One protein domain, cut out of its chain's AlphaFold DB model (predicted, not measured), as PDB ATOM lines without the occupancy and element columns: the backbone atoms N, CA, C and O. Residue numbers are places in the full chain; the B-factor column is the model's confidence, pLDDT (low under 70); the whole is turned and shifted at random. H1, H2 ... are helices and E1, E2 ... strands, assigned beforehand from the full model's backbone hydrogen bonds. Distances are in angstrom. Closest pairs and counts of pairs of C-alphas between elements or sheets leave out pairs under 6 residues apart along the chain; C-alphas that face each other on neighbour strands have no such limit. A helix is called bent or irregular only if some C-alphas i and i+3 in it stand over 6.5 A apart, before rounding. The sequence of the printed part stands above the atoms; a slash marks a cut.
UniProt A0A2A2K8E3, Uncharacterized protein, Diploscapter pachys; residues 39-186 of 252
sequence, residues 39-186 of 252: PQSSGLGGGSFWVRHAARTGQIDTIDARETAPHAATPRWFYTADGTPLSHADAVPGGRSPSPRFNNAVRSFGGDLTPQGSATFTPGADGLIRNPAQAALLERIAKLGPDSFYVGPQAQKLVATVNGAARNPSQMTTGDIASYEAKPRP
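Overview. This is residues 39 to 186 of the 252 residues of an uncharacterized protein of Diploscapter pachys (UniProt A0A2A2K8E3). Picture a loose body with a ribbon of three strands at one end: the hairpin of E1 and E2 has short E3 along its base, and its turn, residues 54 to 59, sticks out. H4, H5, H6 and H7 follow one another in a loose curve, while H2 and H3 are near each other elsewhere, and the loop of residues 123 to 128 sticks out too. The printed part has 148 residues, with seven named helices and three named strands in the order E1 E2 H1 H2 H3 H4 H5 H6 H7 E3; the sheet's order is E1, E2, E3, antiparallel throughout. The class is mixed, helices and strands, though only 71 of the residues are in named elements. The whole is only just loose, close to compact, with a radius of gyration of the C-alphas of 18.0 A and spans of 51 by 50 by 31 A.

Arrangement. Look first at E1, residues 48 to 54, and E2, residues 59 to 65, an antiparallel hairpin at 165 degrees; N 50 and O 63 are 2.9 A apart, within hydrogen-bond range. E3, residues 183 to 185, is antiparallel to E2 at 137 degrees, with N 64 and O 183 at 2.8 A, within hydrogen-bond range. Next find H1, residues 88 to 91, which touches no helix. H2, residues 102 to 112, and H3, residues 115 to 120, are close but not clearly touching: their closest C-alphas, of Gly 110 and Ser 118, are 7.2 A apart, at a shallow tilt of 18 degrees, opposite ways. H4, residues 132 to 144, touches H5, residues 147 to 150, only at the corner, with residues 140 to 141 alone; the closest C-alphas, of Ile 141 and Ser 148, are 6.0 A apart. H6, residues 153 to 163, touches H7, residues 174 to 178, closest at the C-alphas of Ala 155 and Thr 174, 5.8 A apart. The seven helices are not on the sheet. Each O i to N i+4 pair is within hydrogen-bond range in H3, H4, H6 and H7, and 5 of 7 in H2; H1 and H5 are too short for such a pair.

Along the chain. Find C-alpha 48 at (211.452, 124.512, 96.807), where E1 begins its 18.7 A; E2 spans 19.3 A. H2 spans 13.8 A and is irregular, with C-alphas 108 and 111 8.1 A apart. H4 runs 17.9 A from C-alpha 132 at (206.805, 104.071, 84.625), and H6 spans 15.4 A. E3 ends at C-alpha 185, (211.419, 137.302, 96.785).

Size, cuts and confidence. The two C-alphas farthest apart, of Arg 56 and Asp 82, are 57.8 A apart. The printed part has no cut; the links E2 to H1 and H3 to H4 are long. Look for low confidence, pLDDT under 70, at residues 88 to 112.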
ATOM      1  N   PRO A  39     212.214 109.323  96.832       84.19
ATOM      2  CA  PRO A  39     210.828 109.127  97.567       84.19
ATOM      3  C   PRO A  39     210.474 109.216  99.213       84.19
ATOM      4  O   PRO A  39     209.543 108.553  99.657       84.19
ATOM      5  N   GLN A  40     211.157 109.963 100.169       77.94
ATOM      6  CA  GLN A  40     210.995 110.407 101.629       77.94
ATOM      7  C   GLN A  40     211.207 111.943 102.154       77.94
ATOM      8  O   GLN A  40     210.838 112.233 103.286       77.94
ATOM      9  N   SER A  41     211.790 112.938 101.439       82.62
ATOM     10  CA  SER A  41     211.894 114.443 101.508       82.62
ATOM     11  C   SER A  41     211.383 115.231 100.220       82.62
ATOM     12  O   SER A  41     210.178 115.199 100.003       82.62
ATOM     13  N   SER A  42     212.202 115.889  99.347       87.06
ATOM     14  CA  SER A  42     211.845 116.771  98.160       87.06
ATOM     15  C   SER A  42     211.560 116.207  96.716       87.06
ATOM     16  O   SER A  42     212.459 115.623  96.103       87.06
ATOM     17  N   GLY A  43     210.422 116.548  96.072       90.56
ATOM     18  CA  GLY A  43     210.095 116.182  94.665       90.56
ATOM     19  C   GLY A  43     208.979 117.023  93.996       90.56
ATOM     20  O   GLY A  43     208.531 118.008  94.576       90.56
ATOM     21  N   LEU A  44     208.492 116.638  92.799       90.50
ATOM     22  CA  LEU A  44     207.477 117.376  91.997       90.50
ATOM     23  C   LEU A  44     206.122 117.589  92.704       90.50
ATOM     24  O   LEU A  44     205.342 118.440  92.288       90.50
ATOM     25  N   GLY A  45     205.819 116.800  93.737       88.69
ATOM     26  CA  GLY A  45     204.605 116.936  94.553       88.69
ATOM     27  C   GLY A  45     204.741 117.891  95.746       88.69
ATOM     28  O   GLY A  45     203.869 117.882  96.608       88.69
ATOM     29  N   GLY A  46     205.835 118.653  95.835       88.56
ATOM     30  CA  GLY A  46     206.113 119.606  96.911       88.56
ATOM     31  C   GLY A  46     206.799 120.873  96.394       88.56
ATOM     32  O   GLY A  46     206.817 121.139  95.194       88.56
ATOM     33  N   GLY A  47     207.350 121.668  97.311       90.25
ATOM     34  CA  GLY A  47     207.939 122.975  97.005       90.25
ATOM     35  C   GLY A  47     209.467 123.047  97.064       90.25
ATOM     36  O   GLY A  47     210.156 122.100  97.442       90.25
ATOM     37  N   SER A  48     210.012 124.218  96.717       91.62
ATOM     38  CA  SER A  48     211.452 124.512  96.807       91.62
ATOM     39  C   SER A  48     211.755 125.983  97.127       91.62
ATOM     40  O   SER A  48     210.940 126.875  96.902       91.62
ATOM     41  N   PHE A  49     212.960 126.242  97.640       95.00
ATOM     42  CA  PHE A  49     213.506 127.585  97.854       95.00
ATOM     43  C   PHE A  49     214.857 127.695  97.148       95.00
ATOM     44  O   PHE A  49     215.759 126.904  97.422       95.00
ATOM     45  N   TRP A  50     215.015 128.685  96.273       94.88
ATOM     46  CA  TRP A  50     216.239 128.882  95.495       94.88
ATOM     47  C   TRP A  50     216.961 130.150  95.939       94.88
ATOM     48  O   TRP A  50     216.330 131.191  96.110       94.88
ATOM     49  N   VAL A  51     218.288 130.082  96.047       96.00
ATOM     50  CA  VAL A  51     219.174 131.244  96.213       96.00
ATOM     51  C   VAL A  51     220.218 131.169  95.097       96.00
ATOM     52  O   VAL A  51     221.062 130.274  95.107       96.00
ATOM     53  N   ARG A  52     220.151 132.065  94.107       95.19
ATOM     54  CA  ARG A  52     221.021 132.050  92.920       95.19
ATOM     55  C   ARG A  52     221.924 133.280  92.899       95.19
ATOM     56  O   ARG A  52     221.437 134.404  92.889       95.19
ATOM     57  N   HIS A  53     223.236 133.070  92.805       94.69
ATOM     58  CA  HIS A  53     224.193 134.142  92.518       94.69
ATOM     59  C   HIS A  53     224.385 134.297  91.003       94.69
ATOM     60  O   HIS A  53     224.869 133.387  90.326       94.69
ATOM     61  N   ALA A  54     224.005 135.451  90.460       91.81
ATOM     62  CA  ALA A  54     224.210 135.817  89.067       91.81
ATOM     63  C   ALA A  54     225.655 136.301  88.854       91.81
ATOM     64  O   ALA A  54     225.934 137.496  88.880       91.81
ATOM     65  N   ALA A  55     226.588 135.375  88.615       88.75
ATOM     66  CA  ALA A  55     228.027 135.673  88.550       88.75
ATOM     67  C   ALA A  55     228.445 136.767  87.534       88.75
ATOM     68  O   ALA A  55     229.523 137.331  87.675       88.75
ATOM     69  N   ARG A  56     227.607 137.086  86.532       90.12
ATOM     70  CA  ARG A  56     227.841 138.189  85.574       90.12
ATOM     71  C   ARG A  56     227.456 139.579  86.104       90.12
ATOM     72  O   ARG A  56     227.957 140.563  85.577       90.12
ATOM     73  N   THR A  57     226.560 139.671  87.090       92.12
ATOM     74  CA  THR A  57     226.019 140.943  87.618       92.12
ATOM     75  C   THR A  57     226.244 141.127  89.122       92.12
ATOM     76  O   THR A  57     225.970 142.199  89.652       92.12
ATOM     77  N   GLY A  58     226.702 140.092  89.833       90.19
ATOM     78  CA  GLY A  58     226.834 140.089  91.295       90.19
ATOM     79  C   GLY A  58     225.498 140.034  92.051       90.19
ATOM     80  O   GLY A  58     225.481 140.105  93.282       90.19
ATOM     81  N   GLN A  59     224.369 139.923  91.341       90.81
ATOM     82  CA  GLN A  59     223.041 139.886  91.953       90.81
ATOM     83  C   GLN A  59     222.798 138.559  92.680       90.81
ATOM     84  O   GLN A  59     223.280 137.498  92.275       90.81
ATOM     85  N   ILE A  60     222.039 138.634  93.773       94.12
ATOM     86  CA  ILE A  60     221.540 137.478  94.515       94.12
ATOM     87  C   ILE A  60     220.029 137.463  94.327       94.12
ATOM     88  O   ILE A  60     219.335 138.351  94.819       94.12
ATOM     89  N   ASP A  61     219.543 136.448  93.626       92.50
ATOM     90  CA  ASP A  61     218.133 136.282  93.304       92.50
ATOM     91  C   ASP A  61     217.551 135.144  94.146       92.50
ATOM     92  O   ASP A  61     218.186 134.099  94.323       92.50
ATOM     93  N   THR A  62     216.337 135.334  94.654       95.62
ATOM     94  CA  THR A  62     215.649 134.359  95.508       95.62
ATOM     95  C   THR A  62     214.277 134.019  94.943       95.62
ATOM     96  O   THR A  62     213.486 134.921  94.674       95.62
ATOM     97  N   ILE A  63     213.995 132.724  94.770       95.94
ATOM     98  CA  ILE A  63     212.698 132.221  94.291       95.94
ATOM     99  C   ILE A  63     212.065 131.360  95.382       95.94
ATOM    100  O   ILE A  63     212.680 130.422  95.895       95.94
ATOM    101  N   ASP A  64     210.829 131.702  95.715       95.38
ATOM    102  CA  ASP A  64     209.942 130.985  96.615       95.38
ATOM    103  C   ASP A  64     208.939 130.171  95.797       95.38
ATOM    104  O   ASP A  64     207.968 130.702  95.260       95.38
ATOM    105  N   ALA A  65     209.197 128.871  95.708       94.25
ATOM    106  CA  ALA A  65     208.277 127.885  95.172       94.25
ATOM    107  C   ALA A  65     207.712 127.025  96.315       94.25
ATOM    108  O   ALA A  65     207.600 125.807  96.173       94.25
ATOM    109  N   ARG A  66     207.393 127.616  97.476       91.62
ATOM    110  CA  ARG A  66     206.673 126.915  98.548       91.62
ATOM    111  C   ARG A  66     205.227 126.639  98.125       91.62
ATOM    112  O   ARG A  66     204.584 127.432  97.441       91.62
ATOM    113  N   GLU A  67     204.728 125.490  98.546       88.31
ATOM    114  CA  GLU A  67     203.350 125.033  98.417       88.31
ATOM    115  C   GLU A  67     202.388 126.080  99.002       88.31
ATOM    116  O   GLU A  67     202.614 126.607 100.093       88.31
ATOM    117  N   THR A  68     201.308 126.379  98.280       85.94
ATOM    118  CA  THR A  68     200.243 127.284  98.739       85.94
ATOM    119  C   THR A  68     199.056 126.451  99.230       85.94
ATOM    120  O   THR A  68     198.732 125.428  98.630       85.94
ATOM    121  N   ALA A  69     198.426 126.856 100.336       83.81
ATOM    122  CA  ALA A  69     197.214 126.197 100.822       83.81
ATOM    123  C   ALA A  69     196.044 126.431  99.840       83.81
ATOM    124  O   ALA A  69     195.944 127.539  99.310       83.81
ATOM    125  N   PRO A  70     195.154 125.443  99.605       84.06
ATOM    126  CA  PRO A  70     193.967 125.645  98.773       84.06
ATOM    127  C   PRO A  70     193.097 126.799  99.278       84.06
ATOM    128  O   PRO A  70     193.004 127.015 100.484       84.06
ATOM    129  N   HIS A  71     192.385 127.478  98.383       88.31
ATOM    130  CA  HIS A  71     191.487 128.593  98.693       88.31
ATOM    131  C   HIS A  71     190.384 128.210  99.702       88.31
ATOM    132  O   HIS A  71     189.881 129.061 100.434       88.31
ATOM    133  N   ALA A  72     190.002 126.934  99.770       87.12
ATOM    134  CA  ALA A  72     189.053 126.444 100.768       87.12
ATOM    135  C   ALA A  72     189.617 126.431 102.207       87.12
ATOM    136  O   ALA A  72     188.838 126.407 103.157       87.12
ATOM    137  N   ALA A  73     190.945 126.428 102.385       83.44
ATOM    138  CA  ALA A  73     191.595 126.207 103.672       83.44
ATOM    139  C   ALA A  73     191.310 127.322 104.693       83.44
ATOM    140  O   ALA A  73     191.371 128.513 104.391       83.44
ATOM    141  N   THR A  74     191.057 126.931 105.945       86.00
ATOM    142  CA  THR A  74     190.722 127.853 107.043       86.00
ATOM    143  C   THR A  74     191.683 127.696 108.229       86.00
ATOM    144  O   THR A  74     192.320 126.651 108.370       86.00
ATOM    145  N   PRO A  75     191.737 128.657 109.175       85.56
ATOM    146  CA  PRO A  75     192.496 128.505 110.424       85.56
ATOM    147  C   PRO A  75     192.064 127.316 111.306       85.56
ATOM    148  O   PRO A  75     192.709 127.035 112.313       85.56
ATOM    149  N   ARG A  76     190.965 126.629 110.961       85.12
ATOM    150  CA  ARG A  76     190.428 125.465 111.677       85.12
ATOM    151  C   ARG A  76     190.583 124.145 110.908       85.12
ATOM    152  O   ARG A  76     190.055 123.140 111.360       85.12
ATOM    153  N   TRP A  77     191.334 124.121 109.801       82.12
ATOM    154  CA  TRP A  77     191.481 122.935 108.938       82.12
ATOM    155  C   TRP A  77     192.018 121.686 109.651       82.12
ATOM    156  O   TRP A  77     191.607 120.573 109.348       82.12
ATOM    157  N   PHE A  78     192.922 121.872 110.616       80.94
ATOM    158  CA  PHE A  78     193.548 120.785 111.377       80.94
ATOM    159  C   PHE A  78     192.901 120.579 112.755       80.94
ATOM    160  O   PHE A  78     193.594 120.352 113.746       80.94
ATOM    161  N   TYR A  79     191.574 120.695 112.829       84.94
ATOM    162  CA  TYR A  79     190.792 120.465 114.044       84.94
ATOM    163  C   TYR A  79     189.619 119.523 113.761       84.94
ATOM    164  O   TYR A  79     189.018 119.564 112.689       84.94
ATOM    165  N   THR A  80     189.267 118.697 114.741       84.31
ATOM    166  CA  THR A  80     188.035 117.901 114.743       84.31
ATOM    167  C   THR A  80     186.800 118.783 114.973       84.31
ATOM    168  O   THR A  80     186.901 119.943 115.379       84.31
ATOM    169  N   ALA A  81     185.609 118.240 114.693       83.75
ATOM    170  CA  ALA A  81     184.344 118.986 114.728       83.75
ATOM    171  C   ALA A  81     183.930 119.486 116.131       83.75
ATOM    172  O   ALA A  81     183.179 120.452 116.236       83.75
ATOM    173  N   ASP A  82     184.441 118.864 117.195       89.69
ATOM    174  CA  ASP A  82     184.327 119.311 118.595       89.69
ATOM    175  C   ASP A  82     185.241 120.511 118.927       89.69
ATOM    176  O   ASP A  82     185.086 121.159 119.959       89.69
ATOM    177  N   GLY A  83     186.197 120.817 118.048       88.94
ATOM    178  CA  GLY A  83     187.160 121.896 118.197       88.94
ATOM    179  C   GLY A  83     188.530 121.494 118.755       88.94
ATOM    180  O   GLY A  83     189.362 122.390 118.943       88.94
ATOM    181  N   THR A  84     188.798 120.203 118.966       90.44
ATOM    182  CA  THR A  84     190.108 119.679 119.395       90.44
ATOM    183  C   THR A  84     191.122 119.702 118.230       90.44
ATOM    184  O   THR A  84     190.730 119.478 117.085       90.44
ATOM    185  N   PRO A  85     192.419 120.018 118.436       85.06
ATOM    186  CA  PRO A  85     193.425 119.900 117.374       85.06
ATOM    187  C   PRO A  85     193.623 118.440 116.943       85.06
ATOM    188  O   PRO A  85     193.690 117.553 117.793       85.06
ATOM    189  N   LEU A  86     193.793 118.191 115.640       77.38
ATOM    190  CA  LEU A  86     194.216 116.880 115.137       77.38
ATOM    191  C   LEU A  86     195.588 116.490 115.704       77.38
ATOM    192  O   LEU A  86     196.452 117.345 115.928       77.38
ATOM    193  N   SER A  87     195.823 115.186 115.885       76.12
ATOM    194  CA  SER A  87     197.153 114.713 116.266       76.12
ATOM    195  C   SER A  87     198.155 114.937 115.126       76.12
ATOM    196  O   SER A  87     197.793 115.044 113.950       76.12
ATOM    197  N   HIS A  88     199.448 114.949 115.455       67.06
ATOM    198  CA  HIS A  88     200.507 115.029 114.447       67.06
ATOM    199  C   HIS A  88     200.440 113.868 113.433       67.06
ATOM    200  O   HIS A  88     200.782 114.062 112.273       67.06
ATOM    201  N   ALA A  89     199.964 112.685 113.839       66.56
ATOM    202  CA  ALA A  89     199.818 111.534 112.946       66.56
ATOM    203  C   ALA A  89     198.646 111.683 111.956       66.56
ATOM    204  O   ALA A  89     198.713 111.142 110.854       66.56
ATOM    205  N   ASP A  90     197.610 112.447 112.318       68.50
ATOM    206  CA  ASP A  90     196.418 112.661 111.487       68.50
ATOM    207  C   ASP A  90     196.561 113.888 110.573       68.50
ATOM    208  O   ASP A  90     196.087 113.884 109.439       68.50
ATOM    209  N   ALA A  91     197.243 114.937 111.047       61.78
ATOM    210  CA  ALA A  91     197.401 116.199 110.322       61.78
ATOM    211  C   ALA A  91     198.490 116.176 109.228       61.78
ATOM    212  O   ALA A  91     198.383 116.913 108.249       61.78
ATOM    213  N   VAL A  92     199.548 115.372 109.396       54.72
ATOM    214  CA  VAL A  92     200.798 115.445 108.604       54.72
ATOM    215  C   VAL A  92     200.915 114.536 107.358       54.72
ATOM    216  O   VAL A  92     201.757 114.861 106.520       54.72
ATOM    217  N   PRO A  93     200.165 113.425 107.159       52.31
ATOM    218  CA  PRO A  93     200.364 112.535 106.005       52.31
ATOM    219  C   PRO A  93     200.320 113.229 104.626       52.31
ATOM    220  O   PRO A  93     199.264 113.574 104.106       52.31
ATOM    221  N   GLY A  94     201.498 113.383 104.012       37.84
ATOM    222  CA  GLY A  94     201.734 114.015 102.709       37.84
ATOM    223  C   GLY A  94     203.075 113.562 102.105       37.84
ATOM    224  O   GLY A  94     203.916 113.017 102.823       37.84
ATOM    225  N   GLY A  95     203.240 113.725 100.785       30.50
ATOM    226  CA  GLY A  95     204.293 113.095  99.956       30.50
ATOM    227  C   GLY A  95     205.756 113.439 100.296       30.50
ATOM    228  O   GLY A  95     206.036 114.426 100.971       30.50
ATOM    229  N   ARG A  96     206.699 112.579  99.862       38.75
ATOM    230  CA  ARG A  96     208.074 112.489 100.400       38.75
ATOM    231  C   ARG A  96     209.129 112.031  99.284       38.75
ATOM    232  O   ARG A  96     208.710 111.241  98.448       38.75
ATOM    233  N   SER A  97     210.443 112.459  99.271       27.11
ATOM    234  CA  SER A  97     211.757 112.052  98.513       27.11
ATOM    235  C   SER A  97     213.244 111.605  99.166       27.11
ATOM    236  O   SER A  97     213.772 112.474  99.833       27.11
ATOM    237  N   PRO A  98     213.983 110.390  99.134       38.78
ATOM    238  CA  PRO A  98     215.393 110.088  99.663       38.78
ATOM    239  C   PRO A  98     216.739 110.264  98.916       38.78
ATOM    240  O   PRO A  98     216.963 109.911  97.769       38.78
ATOM    241  N   SER A  99     217.732 110.455  99.774       34.72
ATOM    242  CA  SER A  99     219.083 109.882  99.765       34.72
ATOM    243  C   SER A  99     219.065 108.541 100.532       34.72
ATOM    244  O   SER A  99     218.105 108.339 101.260       34.72
ATOM    245  N   PRO A 100     220.061 107.625 100.475       48.06
ATOM    246  CA  PRO A 100     219.951 106.174 100.811       48.06
ATOM    247  C   PRO A 100     219.175 105.674 102.066       48.06
ATOM    248  O   PRO A 100     218.828 104.497 102.149       48.06
ATOM    249  N   ARG A 101     218.812 106.566 102.991       51.66
ATOM    250  CA  ARG A 101     217.687 106.537 103.951       51.66
ATOM    251  C   ARG A 101     216.349 105.943 103.443       51.66
ATOM    252  O   ARG A 101     215.492 105.682 104.285       51.66
ATOM    253  N   PHE A 102     216.133 105.700 102.140       50.12
ATOM    254  CA  PHE A 102     214.836 105.217 101.626       50.12
ATOM    255  C   PHE A 102     214.346 103.940 102.286       50.12
ATOM    256  O   PHE A 102     213.212 103.864 102.743       50.12
ATOM    257  N   ASN A 103     215.217 102.936 102.344       53.31
ATOM    258  CA  ASN A 103     214.831 101.608 102.800       53.31
ATOM    259  C   ASN A 103     214.516 101.636 104.303       53.31
ATOM    260  O   ASN A 103     213.711 100.837 104.774       53.31
ATOM    261  N   ASN A 104     215.071 102.608 105.035       56.91
ATOM    262  CA  ASN A 104     214.669 102.920 106.401       56.91
ATOM    263  C   ASN A 104     213.319 103.650 106.421       56.91
ATOM    264  O   ASN A 104     212.460 103.282 107.204       56.91
ATOM    265  N   ALA A 105     213.080 104.614 105.533       58.75
ATOM    266  CA  ALA A 105     211.814 105.341 105.454       58.75
ATOM    267  C   ALA A 105     210.617 104.459 105.055       58.75
ATOM    268  O   ALA A 105     209.556 104.582 105.652       58.75
ATOM    269  N   VAL A 106     210.783 103.519 104.120       56.41
ATOM    270  CA  VAL A 106     209.756 102.515 103.780       56.41
ATOM    271  C   VAL A 106     209.508 101.561 104.957       56.41
ATOM    272  O   VAL A 106     208.379 101.133 105.167       56.41
ATOM    273  N   ARG A 107     210.522 101.275 105.787       59.69
ATOM    274  CA  ARG A 107     210.354 100.489 107.026       59.69
ATOM    275  C   ARG A 107     209.690 101.287 108.156       59.69
ATOM    276  O   ARG A 107     208.850 100.739 108.855       59.69
ATOM    277  N   SER A 108     210.035 102.563 108.326       61.53
ATOM    278  CA  SER A 108     209.506 103.444 109.380       61.53
ATOM    279  C   SER A 108     208.132 104.036 109.059       61.53
ATOM    280  O   SER A 108     207.392 104.367 109.979       61.53
ATOM    281  N   PHE A 109     207.792 104.177 107.776       62.66
ATOM    282  CA  PHE A 109     206.585 104.856 107.299       62.66
ATOM    283  C   PHE A 109     205.811 104.053 106.238       62.66
ATOM    284  O   PHE A 109     204.958 104.609 105.553       62.66
ATOM    285  N   GLY A 110     206.072 102.752 106.076       60.47
ATOM    286  CA  GLY A 110     205.376 101.916 105.087       60.47
ATOM    287  C   GLY A 110     203.853 101.877 105.274       60.47
ATOM    288  O   GLY A 110     203.121 101.815 104.293       60.47
ATOM    289  N   GLY A 111     203.373 102.015 106.516       66.88
ATOM    290  CA  GLY A 111     201.945 102.166 106.838       66.88
ATOM    291  C   GLY A 111     201.318 103.509 106.429       66.88
ATOM    292  O   GLY A 111     200.100 103.659 106.504       66.88
ATOM    293  N   ASP A 112     202.111 104.487 105.975       67.88
ATOM    294  CA  ASP A 112     201.612 105.736 105.380       67.88
ATOM    295  C   ASP A 112     201.403 105.638 103.861       67.88
ATOM    296  O   ASP A 112     200.758 106.507 103.275       67.88
ATOM    297  N   LEU A 113     201.928 104.597 103.207       74.44
ATOM    298  CA  LEU A 113     201.801 104.432 101.762       74.44
ATOM    299  C   LEU A 113     200.398 103.944 101.372       74.44
ATOM    300  O   LEU A 113     199.813 103.065 102.004       74.44
ATOM    301  N   THR A 114     199.876 104.474 100.264       78.44
ATOM    302  CA  THR A 114     198.718 103.874  99.587       78.44
ATOM    303  C   THR A 114     199.109 102.513  98.993       78.44
ATOM    304  O   THR A 114     200.290 102.302  98.706       78.44
ATOM    305  N   PRO A 115     198.159 101.599  98.705       84.19
ATOM    306  CA  PRO A 115     198.476 100.323  98.056       84.19
ATOM    307  C   PRO A 115     199.263 100.485  96.745       84.19
ATOM    308  O   PRO A 115     200.194  99.727  96.480       84.19
ATOM    309  N   GLN A 116     198.956 101.530  95.964       84.12
ATOM    310  CA  GLN A 116     199.709 101.894  94.762       84.12
ATOM    311  C   GLN A 116     201.135 102.367  95.088       84.12
ATOM    312  O   GLN A 116     202.069 101.982  94.387       84.12
ATOM    313  N   GLY A 117     201.324 103.175  96.136       84.19
ATOM    314  CA  GLY A 117     202.648 103.593  96.603       84.19
ATOM    315  C   GLY A 117     203.501 102.402  97.039       84.19
ATOM    316  O   GLY A 117     204.620 102.243  96.559       84.19
ATOM    317  N   SER A 118     202.946 101.511  97.865       83.88
ATOM    318  CA  SER A 118     203.620 100.283  98.309       83.88
ATOM    319  C   SER A 118     204.016  99.383  97.137       83.88
ATOM    320  O   SER A 118     205.151  98.914  97.087       83.88
ATOM    321  N   ALA A 119     203.128  99.194  96.155       86.56
ATOM    322  CA  ALA A 119     203.442  98.443  94.940       86.56
ATOM    323  C   ALA A 119     204.537  99.126  94.095       86.56
ATOM    324  O   ALA A 119     205.465  98.462  93.646       86.56
ATOM    325  N   THR A 120     204.472 100.453  93.925       86.88
ATOM    326  CA  THR A 120     205.445 101.233  93.134       86.88
ATOM    327  C   THR A 120     206.845 101.215  93.751       86.88
ATOM    328  O   THR A 120     207.836 101.219  93.024       86.88
ATOM    329  N   PHE A 121     206.938 101.198  95.083       84.50
ATOM    330  CA  PHE A 121     208.200 101.249  95.826       84.50
ATOM    331  C   PHE A 121     208.698  99.883  96.322       84.50
ATOM    332  O   PHE A 121     209.712  99.817  97.018       84.50
ATOM    333  N   THR A 122     208.039  98.788  95.937       83.31
ATOM    334  CA  THR A 122     208.570  97.434  96.127       83.31
ATOM    335  C   THR A 122     209.638  97.152  95.055       83.31
ATOM    336  O   THR A 122     209.345  97.298  93.867       83.31
ATOM    337  N   PRO A 123     210.878  96.763  95.417       81.25
ATOM    338  CA  PRO A 123     211.895  96.375  94.439       81.25
ATOM    339  C   PRO A 123     211.481  95.155  93.609       81.25
ATOM    340  O   PRO A 123     210.872  94.221  94.130       81.25
ATOM    341  N   GLY A 124     211.869  95.132  92.331       78.56
ATOM    342  CA  GLY A 124     211.796  93.923  91.512       78.56
ATOM    343  C   GLY A 124     212.761  92.828  91.985       78.56
ATOM    344  O   GLY A 124     213.596  93.042  92.865       78.56
ATOM    345  N   ALA A 125     212.692  91.649  91.357       81.19
ATOM    346  CA  ALA A 125     213.594  90.524  91.646       81.19
ATOM    347  C   ALA A 125     215.085  90.832  91.367       81.19
ATOM    348  O   ALA A 125     215.966  90.156  91.885       81.19
ATOM    349  N   ASP A 126     215.361  91.872  90.579       81.88
ATOM    350  CA  ASP A 126     216.686  92.438  90.303       81.88
ATOM    351  C   ASP A 126     217.095  93.558  91.284       81.88
ATOM    352  O   ASP A 126     218.106  94.228  91.084       81.88
ATOM    353  N   GLY A 127     216.298  93.802  92.328       79.19
ATOM    354  CA  GLY A 127     216.503  94.876  93.301       79.19
ATOM    355  C   GLY A 127     216.166  96.281  92.787       79.19
ATOM    356  O   GLY A 127     216.321  97.246  93.536       79.19
ATOM    357  N   LEU A 128     215.692  96.430  91.543       83.50
ATOM    358  CA  LEU A 128     215.395  97.735  90.954       83.50
ATOM    359  C   LEU A 128     213.927  98.129  91.142       83.50
ATOM    360  O   LEU A 128     213.001  97.404  90.770       83.50
ATOM    361  N   ILE A 129     213.725  99.333  91.674       86.44
ATOM    362  CA  ILE A 129     212.426 100.005  91.776       86.44
ATOM    363  C   ILE A 129     212.137 100.725  90.455       86.44
ATOM    364  O   ILE A 129     213.028 101.346  89.873       86.44
ATOM    365  N   ARG A 130     210.896 100.634  89.960       86.12
ATOM    366  CA  ARG A 130     210.494 101.149  88.641       86.12
ATOM    367  C   ARG A 130     209.177 101.911  88.731       86.12
ATOM    368  O   ARG A 130     208.154 101.334  89.078       86.12
ATOM    369  N   ASN A 131     209.190 103.185  88.341       92.06
ATOM    370  CA  ASN A 131     208.000 104.037  88.315       92.06
ATOM    371  C   ASN A 131     207.696 104.534  86.882       92.06
ATOM    372  O   ASN A 131     208.005 105.680  86.544       92.06
ATOM    373  N   PRO A 132     207.104 103.692  86.010       93.44
ATOM    374  CA  PRO A 132     206.805 104.071  84.625       93.44
ATOM    375  C   PRO A 132     205.774 105.207  84.528       93.44
ATOM    376  O   PRO A 132     205.811 105.986  83.580       93.44
ATOM    377  N   ALA A 133     204.890 105.360  85.521       92.50
ATOM    378  CA  ALA A 133     203.938 106.469  85.573       92.50
ATOM    379  C   ALA A 133     204.640 107.825  85.781       92.50
ATOM    380  O   ALA A 133     204.269 108.817  85.155       92.50
ATOM    381  N   GLN A 134     205.683 107.864  86.615       93.12
ATOM    382  CA  GLN A 134     206.518 109.051  86.806       93.12
ATOM    383  C   GLN A 134     207.422 109.329  85.601       93.12
ATOM    384  O   GLN A 134     207.583 110.491  85.239       93.12
ATOM    385  N   ALA A 135     207.959 108.293  84.945       94.44
ATOM    386  CA  ALA A 135     208.699 108.456  83.692       94.44
ATOM    387  C   ALA A 135     207.823 109.122  82.614       94.44
ATOM    388  O   ALA A 135     208.173 110.190  82.116       94.44
ATOM    389  N   ALA A 136     206.619 108.591  82.369       95.88
ATOM    390  CA  ALA A 136     205.661 109.170  81.424       95.88
ATOM    391  C   ALA A 136     205.203 110.597  81.806       95.88
ATOM    392  O   ALA A 136     204.874 111.404  80.933       95.88
ATOM    393  N   LEU A 137     205.186 110.945  83.101       94.62
ATOM    394  CA  LEU A 137     204.919 112.315  83.554       94.62
ATOM    395  C   LEU A 137     206.087 113.265  83.240       94.62
ATOM    396  O   LEU A 137     205.853 114.377  82.772       94.62
ATOM    397  N   LEU A 138     207.330 112.829  83.460       95.44
ATOM    398  CA  LEU A 138     208.531 113.607  83.139       95.44
ATOM    399  C   LEU A 138     208.688 113.798  81.623       95.44
ATOM    400  O   LEU A 138     208.933 114.915  81.175       95.44
ATOM    401  N   GLU A 139     208.450 112.753  80.828       96.75
ATOM    402  CA  GLU A 139     208.397 112.820  79.359       96.75
ATOM    403  C   GLU A 139     207.310 113.787  78.868       96.75
ATOM    404  O   GLU A 139     207.547 114.589  77.961       96.75
ATOM    405  N   ARG A 140     206.123 113.766  79.491       95.31
ATOM    406  CA  ARG A 140     205.045 114.719  79.191       95.31
ATOM    407  C   ARG A 140     205.477 116.159  79.463       95.31
ATOM    408  O   ARG A 140     205.259 117.004  78.600       95.31
ATOM    409  N   ILE A 141     206.082 116.433  80.621       95.88
ATOM    410  CA  ILE A 141     206.554 117.777  80.993       95.88
ATOM    411  C   ILE A 141     207.663 118.240  80.038       95.88
ATOM    412  O   ILE A 141     207.624 119.374  79.566       95.88
ATOM    413  N   ALA A 142     208.599 117.360  79.670       96.06
ATOM    414  CA  ALA A 142     209.645 117.666  78.693       96.06
ATOM    415  C   ALA A 142     209.086 117.968  77.287       96.06
ATOM    416  O   ALA A 142     209.633 118.809  76.577       96.06
ATOM    417  N   LYS A 143     207.989 117.310  76.883       97.38
ATOM    418  CA  LYS A 143     207.360 117.490  75.563       97.38
ATOM    419  C   LYS A 143     206.365 118.656  75.488       97.38
ATOM    420  O   LYS A 143     206.182 119.209  74.408       97.38
ATOM    421  N   LEU A 144     205.679 118.982  76.585       96.19
ATOM    422  CA  LEU A 144     204.534 119.910  76.612       96.19
ATOM    423  C   LEU A 144     204.700 121.093  77.584       96.19
ATOM    424  O   LEU A 144     203.758 121.861  77.763       96.19
ATOM    425  N   GLY A 145     205.860 121.236  78.227       95.00
ATOM    426  CA  GLY A 145     206.130 122.286  79.209       95.00
ATOM    427  C   GLY A 145     205.560 122.007  80.612       95.00
ATOM    428  O   GLY A 145     204.806 121.044  80.812       95.00
ATOM    429  N   PRO A 146     205.921 122.843  81.606       92.25
ATOM    430  CA  PRO A 146     205.511 122.673  83.003       92.25
ATOM    431  C   PRO A 146     203.994 122.776  83.190       92.25
ATOM    432  O   PRO A 146     203.418 121.995  83.942       92.25
ATOM    433  N   ASP A 147     203.320 123.651  82.443       94.31
ATOM    434  CA  ASP A 147     201.864 123.856  82.468       94.31
ATOM    435  C   ASP A 147     201.093 122.542  82.271       94.31
ATOM    436  O   ASP A 147     200.025 122.335  82.843       94.31
ATOM    437  N   SER A 148     201.667 121.587  81.530       94.31
ATOM    438  CA  SER A 148     201.080 120.265  81.289       94.31
ATOM    439  C   SER A 148     200.915 119.387  82.548       94.31
ATOM    440  O   SER A 148     200.244 118.347  82.462       94.31
ATOM    441  N   PHE A 149     201.500 119.805  83.680       94.50
ATOM    442  CA  PHE A 149     201.260 119.332  85.050       94.50
ATOM    443  C   PHE A 149     200.156 120.150  85.750       94.50
ATOM    444  O   PHE A 149     199.232 119.563  86.314       94.50
ATOM    445  N   TYR A 150     200.226 121.484  85.677       95.38
ATOM    446  CA  TYR A 150     199.341 122.407  86.404       95.38
ATOM    447  C   TYR A 150     197.926 122.555  85.815       95.38
ATOM    448  O   TYR A 150     197.016 122.993  86.518       95.38
ATOM    449  N   VAL A 151     197.689 122.163  84.558       94.31
ATOM    450  CA  VAL A 151     196.348 122.204  83.945       94.31
ATOM    451  C   VAL A 151     195.899 120.872  83.338       94.31
ATOM    452  O   VAL A 151     196.688 119.983  82.999       94.31
ATOM    453  N   GLY A 152     194.580 120.733  83.177       93.69
ATOM    454  CA  GLY A 152     193.962 119.601  82.491       93.69
ATOM    455  C   GLY A 152     194.103 118.264  83.243       93.69
ATOM    456  O   GLY A 152     194.005 118.240  84.473       93.69
ATOM    457  N   PRO A 153     194.321 117.133  82.537       93.19
ATOM    458  CA  PRO A 153     194.213 115.795  83.125       93.19
ATOM    459  C   PRO A 153     195.162 115.468  84.285       93.19
ATOM    460  O   PRO A 153     194.880 114.528  85.024       93.19
ATOM    461  N   GLN A 154     196.279 116.185  84.458       92.62
ATOM    462  CA  GLN A 154     197.191 115.935  85.584       92.62
ATOM    463  C   GLN A 154     196.719 116.660  86.851       92.62
ATOM    464  O   GLN A 154     196.553 116.011  87.882       92.62
ATOM    465  N   ALA A 155     196.366 117.946  86.752       93.19
ATOM    466  CA  ALA A 155     195.695 118.679  87.827       93.19
ATOM    467  C   ALA A 155     194.399 117.985  88.286       93.19
ATOM    468  O   ALA A 155     194.176 117.837  89.484       93.19
ATOM    469  N   GLN A 156     193.581 117.479  87.353       96.25
ATOM    470  CA  GLN A 156     192.371 116.707  87.673       96.25
ATOM    471  C   GLN A 156     192.677 115.436  88.482       96.25
ATOM    472  O   GLN A 156     192.002 115.166  89.474       96.25
ATOM    473  N   LYS A 157     193.713 114.671  88.102       93.69
ATOM    474  CA  LYS A 157     194.149 113.483  88.856       93.69
ATOM    475  C   LYS A 157     194.685 113.840  90.236       93.69
ATOM    476  O   LYS A 157     194.369 113.137  91.191       93.69
ATOM    477  N   LEU A 158     195.469 114.913  90.352       89.69
ATOM    478  CA  LEU A 158     196.010 115.382  91.629       89.69
ATOM    479  C   LEU A 158     194.861 115.748  92.577       89.69
ATOM    480  O   LEU A 158     194.768 115.177  93.659       89.69
ATOM    481  N   VAL A 159     193.938 116.600  92.123       92.00
ATOM    482  CA  VAL A 159     192.735 117.026  92.858       92.00
ATOM    483  C   VAL A 159     191.882 115.835  93.305       92.00
ATOM    484  O   VAL A 159     191.555 115.723  94.484       92.00
ATOM    485  N   ALA A 160     191.579 114.898  92.399       94.25
ATOM    486  CA  ALA A 160     190.836 113.685  92.742       94.25
ATOM    487  C   ALA A 160     191.573 112.813  93.779       94.25
ATOM    488  O   ALA A 160     190.938 112.233  94.655       94.25
ATOM    489  N   THR A 161     192.909 112.755  93.715       88.06
ATOM    490  CA  THR A 161     193.735 111.979  94.656       88.06
ATOM    491  C   THR A 161     193.741 112.591  96.056       88.06
ATOM    492  O   THR A 161     193.585 111.860  97.031       88.06
ATOM    493  N   VAL A 162     193.904 113.914  96.179       84.31
ATOM    494  CA  VAL A 162     193.996 114.575  97.495       84.31
ATOM    495  C   VAL A 162     192.633 114.774  98.158       84.31
ATOM    496  O   VAL A 162     192.543 114.693  99.380       84.31
ATOM    497  N   ASN A 163     191.562 114.973  97.384       88.81
ATOM    498  CA  ASN A 163     190.203 115.060  97.929       88.81
ATOM    499  C   ASN A 163     189.628 113.666  98.248       88.81
ATOM    500  O   ASN A 163     188.834 113.523  99.171       88.81
ATOM    501  N   GLY A 164     190.049 112.625  97.516       87.50
ATOM    502  CA  GLY A 164     189.692 111.224  97.773       87.50
ATOM    503  C   GLY A 164     190.571 110.513  98.812       87.50
ATOM    504  O   GLY A 164     190.492 109.291  98.938       87.50
ATOM    505  N   ALA A 165     191.439 111.232  99.529       81.25
ATOM    506  CA  ALA A 165     192.376 110.636 100.477       81.25
ATOM    507  C   ALA A 165     191.668 110.124 101.747       81.25
ATOM    508  O   ALA A 165     190.998 110.872 102.454       81.25
ATOM    509  N   ALA A 166     191.876 108.848 102.090       78.25
ATOM    510  CA  ALA A 166     191.269 108.215 103.271       78.25
ATOM    511  C   ALA A 166     191.780 108.756 104.627       78.25
ATOM    512  O   ALA A 166     191.208 108.451 105.670       78.25
ATOM    513  N   ARG A 167     192.858 109.552 104.623       71.31
ATOM    514  CA  ARG A 167     193.347 110.352 105.755       71.31
ATOM    515  C   ARG A 167     193.473 111.798 105.288       71.31
ATOM    516  O   ARG A 167     194.046 112.026 104.228       71.31
ATOM    517  N   ASN A 168     192.959 112.731 106.090       70.12
ATOM    518  CA  ASN A 168     192.986 114.179 105.847       70.12
ATOM    519  C   ASN A 168     192.601 114.588 104.397       70.12
ATOM    520  O   ASN A 168     193.420 115.185 103.691       70.12
ATOM    521  N   PRO A 169     191.384 114.241 103.920       82.56
ATOM    522  CA  PRO A 169     190.926 114.609 102.582       82.56
ATOM    523  C   PRO A 169     190.909 116.129 102.402       82.56
ATOM    524  O   PRO A 169     190.390 116.876 103.232       82.56
ATOM    525  N   SER A 170     191.474 116.588 101.289       79.62
ATOM    526  CA  SER A 170     191.511 118.005 100.943       79.62
ATOM    527  C   SER A 170     190.193 118.493 100.328       79.62
ATOM    528  O   SER A 170     189.308 117.715  99.972       79.62
ATOM    529  N   GLN A 171     190.083 119.811 100.170       87.31
ATOM    530  CA  GLN A 171     189.043 120.478  99.377       87.31
ATOM    531  C   GLN A 171     189.716 121.324  98.290       87.31
ATOM    532  O   GLN A 171     189.444 122.510  98.123       87.31
ATOM    533  N   MET A 172     190.680 120.712  97.605       87.12
ATOM    534  CA  MET A 172     191.464 121.338  96.552       87.12
ATOM    535  C   MET A 172     190.679 121.338  95.237       87.12
ATOM    536  O   MET A 172     189.931 120.409  94.937       87.12
ATOM    537  N   THR A 173     190.866 122.368  94.426       95.19
ATOM    538  CA  THR A 173     190.259 122.521  93.104       95.19
ATOM    539  C   THR A 173     191.334 122.540  92.020       95.19
ATOM    540  O   THR A 173     192.514 122.781  92.279       95.19
ATOM    541  N   THR A 174     190.943 122.353  90.758       95.88
ATOM    542  CA  THR A 174     191.864 122.602  89.637       95.88
ATOM    543  C   THR A 174     192.227 124.084  89.499       95.88
ATOM    544  O   THR A 174     193.227 124.389  88.862       95.88
ATOM    545  N   GLY A 175     191.453 124.995  90.104       96.00
ATOM    546  CA  GLY A 175     191.786 126.417  90.199       96.00
ATOM    547  C   GLY A 175     192.964 126.683  91.138       96.00
ATOM    548  O   GLY A 175     193.826 127.486  90.800       96.00
ATOM    549  N   ASP A 176     193.069 125.958  92.255       90.50
ATOM    550  CA  ASP A 176     194.205 126.068  93.188       90.50
ATOM    551  C   ASP A 176     195.524 125.639  92.533       90.50
ATOM    552  O   ASP A 176     196.558 126.273  92.727       90.50
ATOM    553  N   ILE A 177     195.483 124.587  91.709       92.00
ATOM    554  CA  ILE A 177     196.652 124.131  90.950       92.00
ATOM    555  C   ILE A 177     196.970 125.081  89.783       92.00
ATOM    556  O   ILE A 177     198.134 125.411  89.574       92.00
ATOM    557  N   ALA A 178     195.961 125.557  89.043       96.19
ATOM    558  CA  ALA A 178     196.162 126.435  87.886       96.19
ATOM    559  C   ALA A 178     196.522 127.892  88.248       96.19
ATOM    560  O   ALA A 178     196.997 128.625  87.386       96.19
ATOM    561  N   SER A 179     196.301 128.317  89.497       94.31
ATOM    562  CA  SER A 179     196.699 129.639  90.022       94.31
ATOM    563  C   SER A 179     197.998 129.610  90.840       94.31
ATOM    564  O   SER A 179     198.408 130.629  91.402       94.31
ATOM    565  N   TYR A 180     198.669 128.456  90.907       93.69
ATOM    566  CA  TYR A 180     199.966 128.338  91.555       93.69
ATOM    567  C   TYR A 180     201.067 129.037  90.743       93.69
ATOM    568  O   TYR A 180     201.259 128.762  89.561       93.69
ATOM    569  N   GLU A 181     201.854 129.882  91.409       94.19
ATOM    570  CA  GLU A 181     203.010 130.565  90.828       94.19
ATOM    571  C   GLU A 181     204.170 130.599  91.835       94.19
ATOM    572  O   GLU A 181     203.981 130.963  93.006       94.19
ATOM    573  N   ALA A 182     205.373 130.251  91.366       94.44
ATOM    574  CA  ALA A 182     206.621 130.398  92.107       94.44
ATOM    575  C   ALA A 182     207.102 131.857  92.056       94.44
ATOM    576  O   ALA A 182     207.335 132.413  90.984       94.44
ATOM    577  N   LYS A 183     207.258 132.487  93.220       95.38
ATOM    578  CA  LYS A 183     207.367 133.946  93.347       95.38
ATOM    579  C   LYS A 183     208.812 134.404  93.554       95.38
ATOM    580  O   LYS A 183     209.503 133.855  94.417       95.38
ATOM    581  N   PRO A 184     209.289 135.447  92.847       96.00
ATOM    582  CA  PRO A 184     210.525 136.116  93.229       96.00
ATOM    583  C   PRO A 184     210.349 136.775  94.605       96.00
ATOM    584  O   PRO A 184     209.315 137.377  94.903       96.00
ATOM    585  N   ARG A 185     211.366 136.668  95.459       94.44
ATOM    586  CA  ARG A 185     211.419 137.302  96.785       94.44
ATOM    587  C   ARG A 185     212.633 138.229  96.880       94.44
ATOM    588  O   ARG A 185     213.638 137.953  96.220       94.44
ATOM    589  N   PRO A 186     212.598 139.277  97.725       92.69
ATOM    590  CA  PRO A 186     213.803 140.012  98.103       92.69
ATOM    591  C   PRO A 186     214.850 139.066  98.705       92.69
ATOM    592  O   PRO A 186     214.503 138.199  99.512       92.69
TER     593      PRO A 186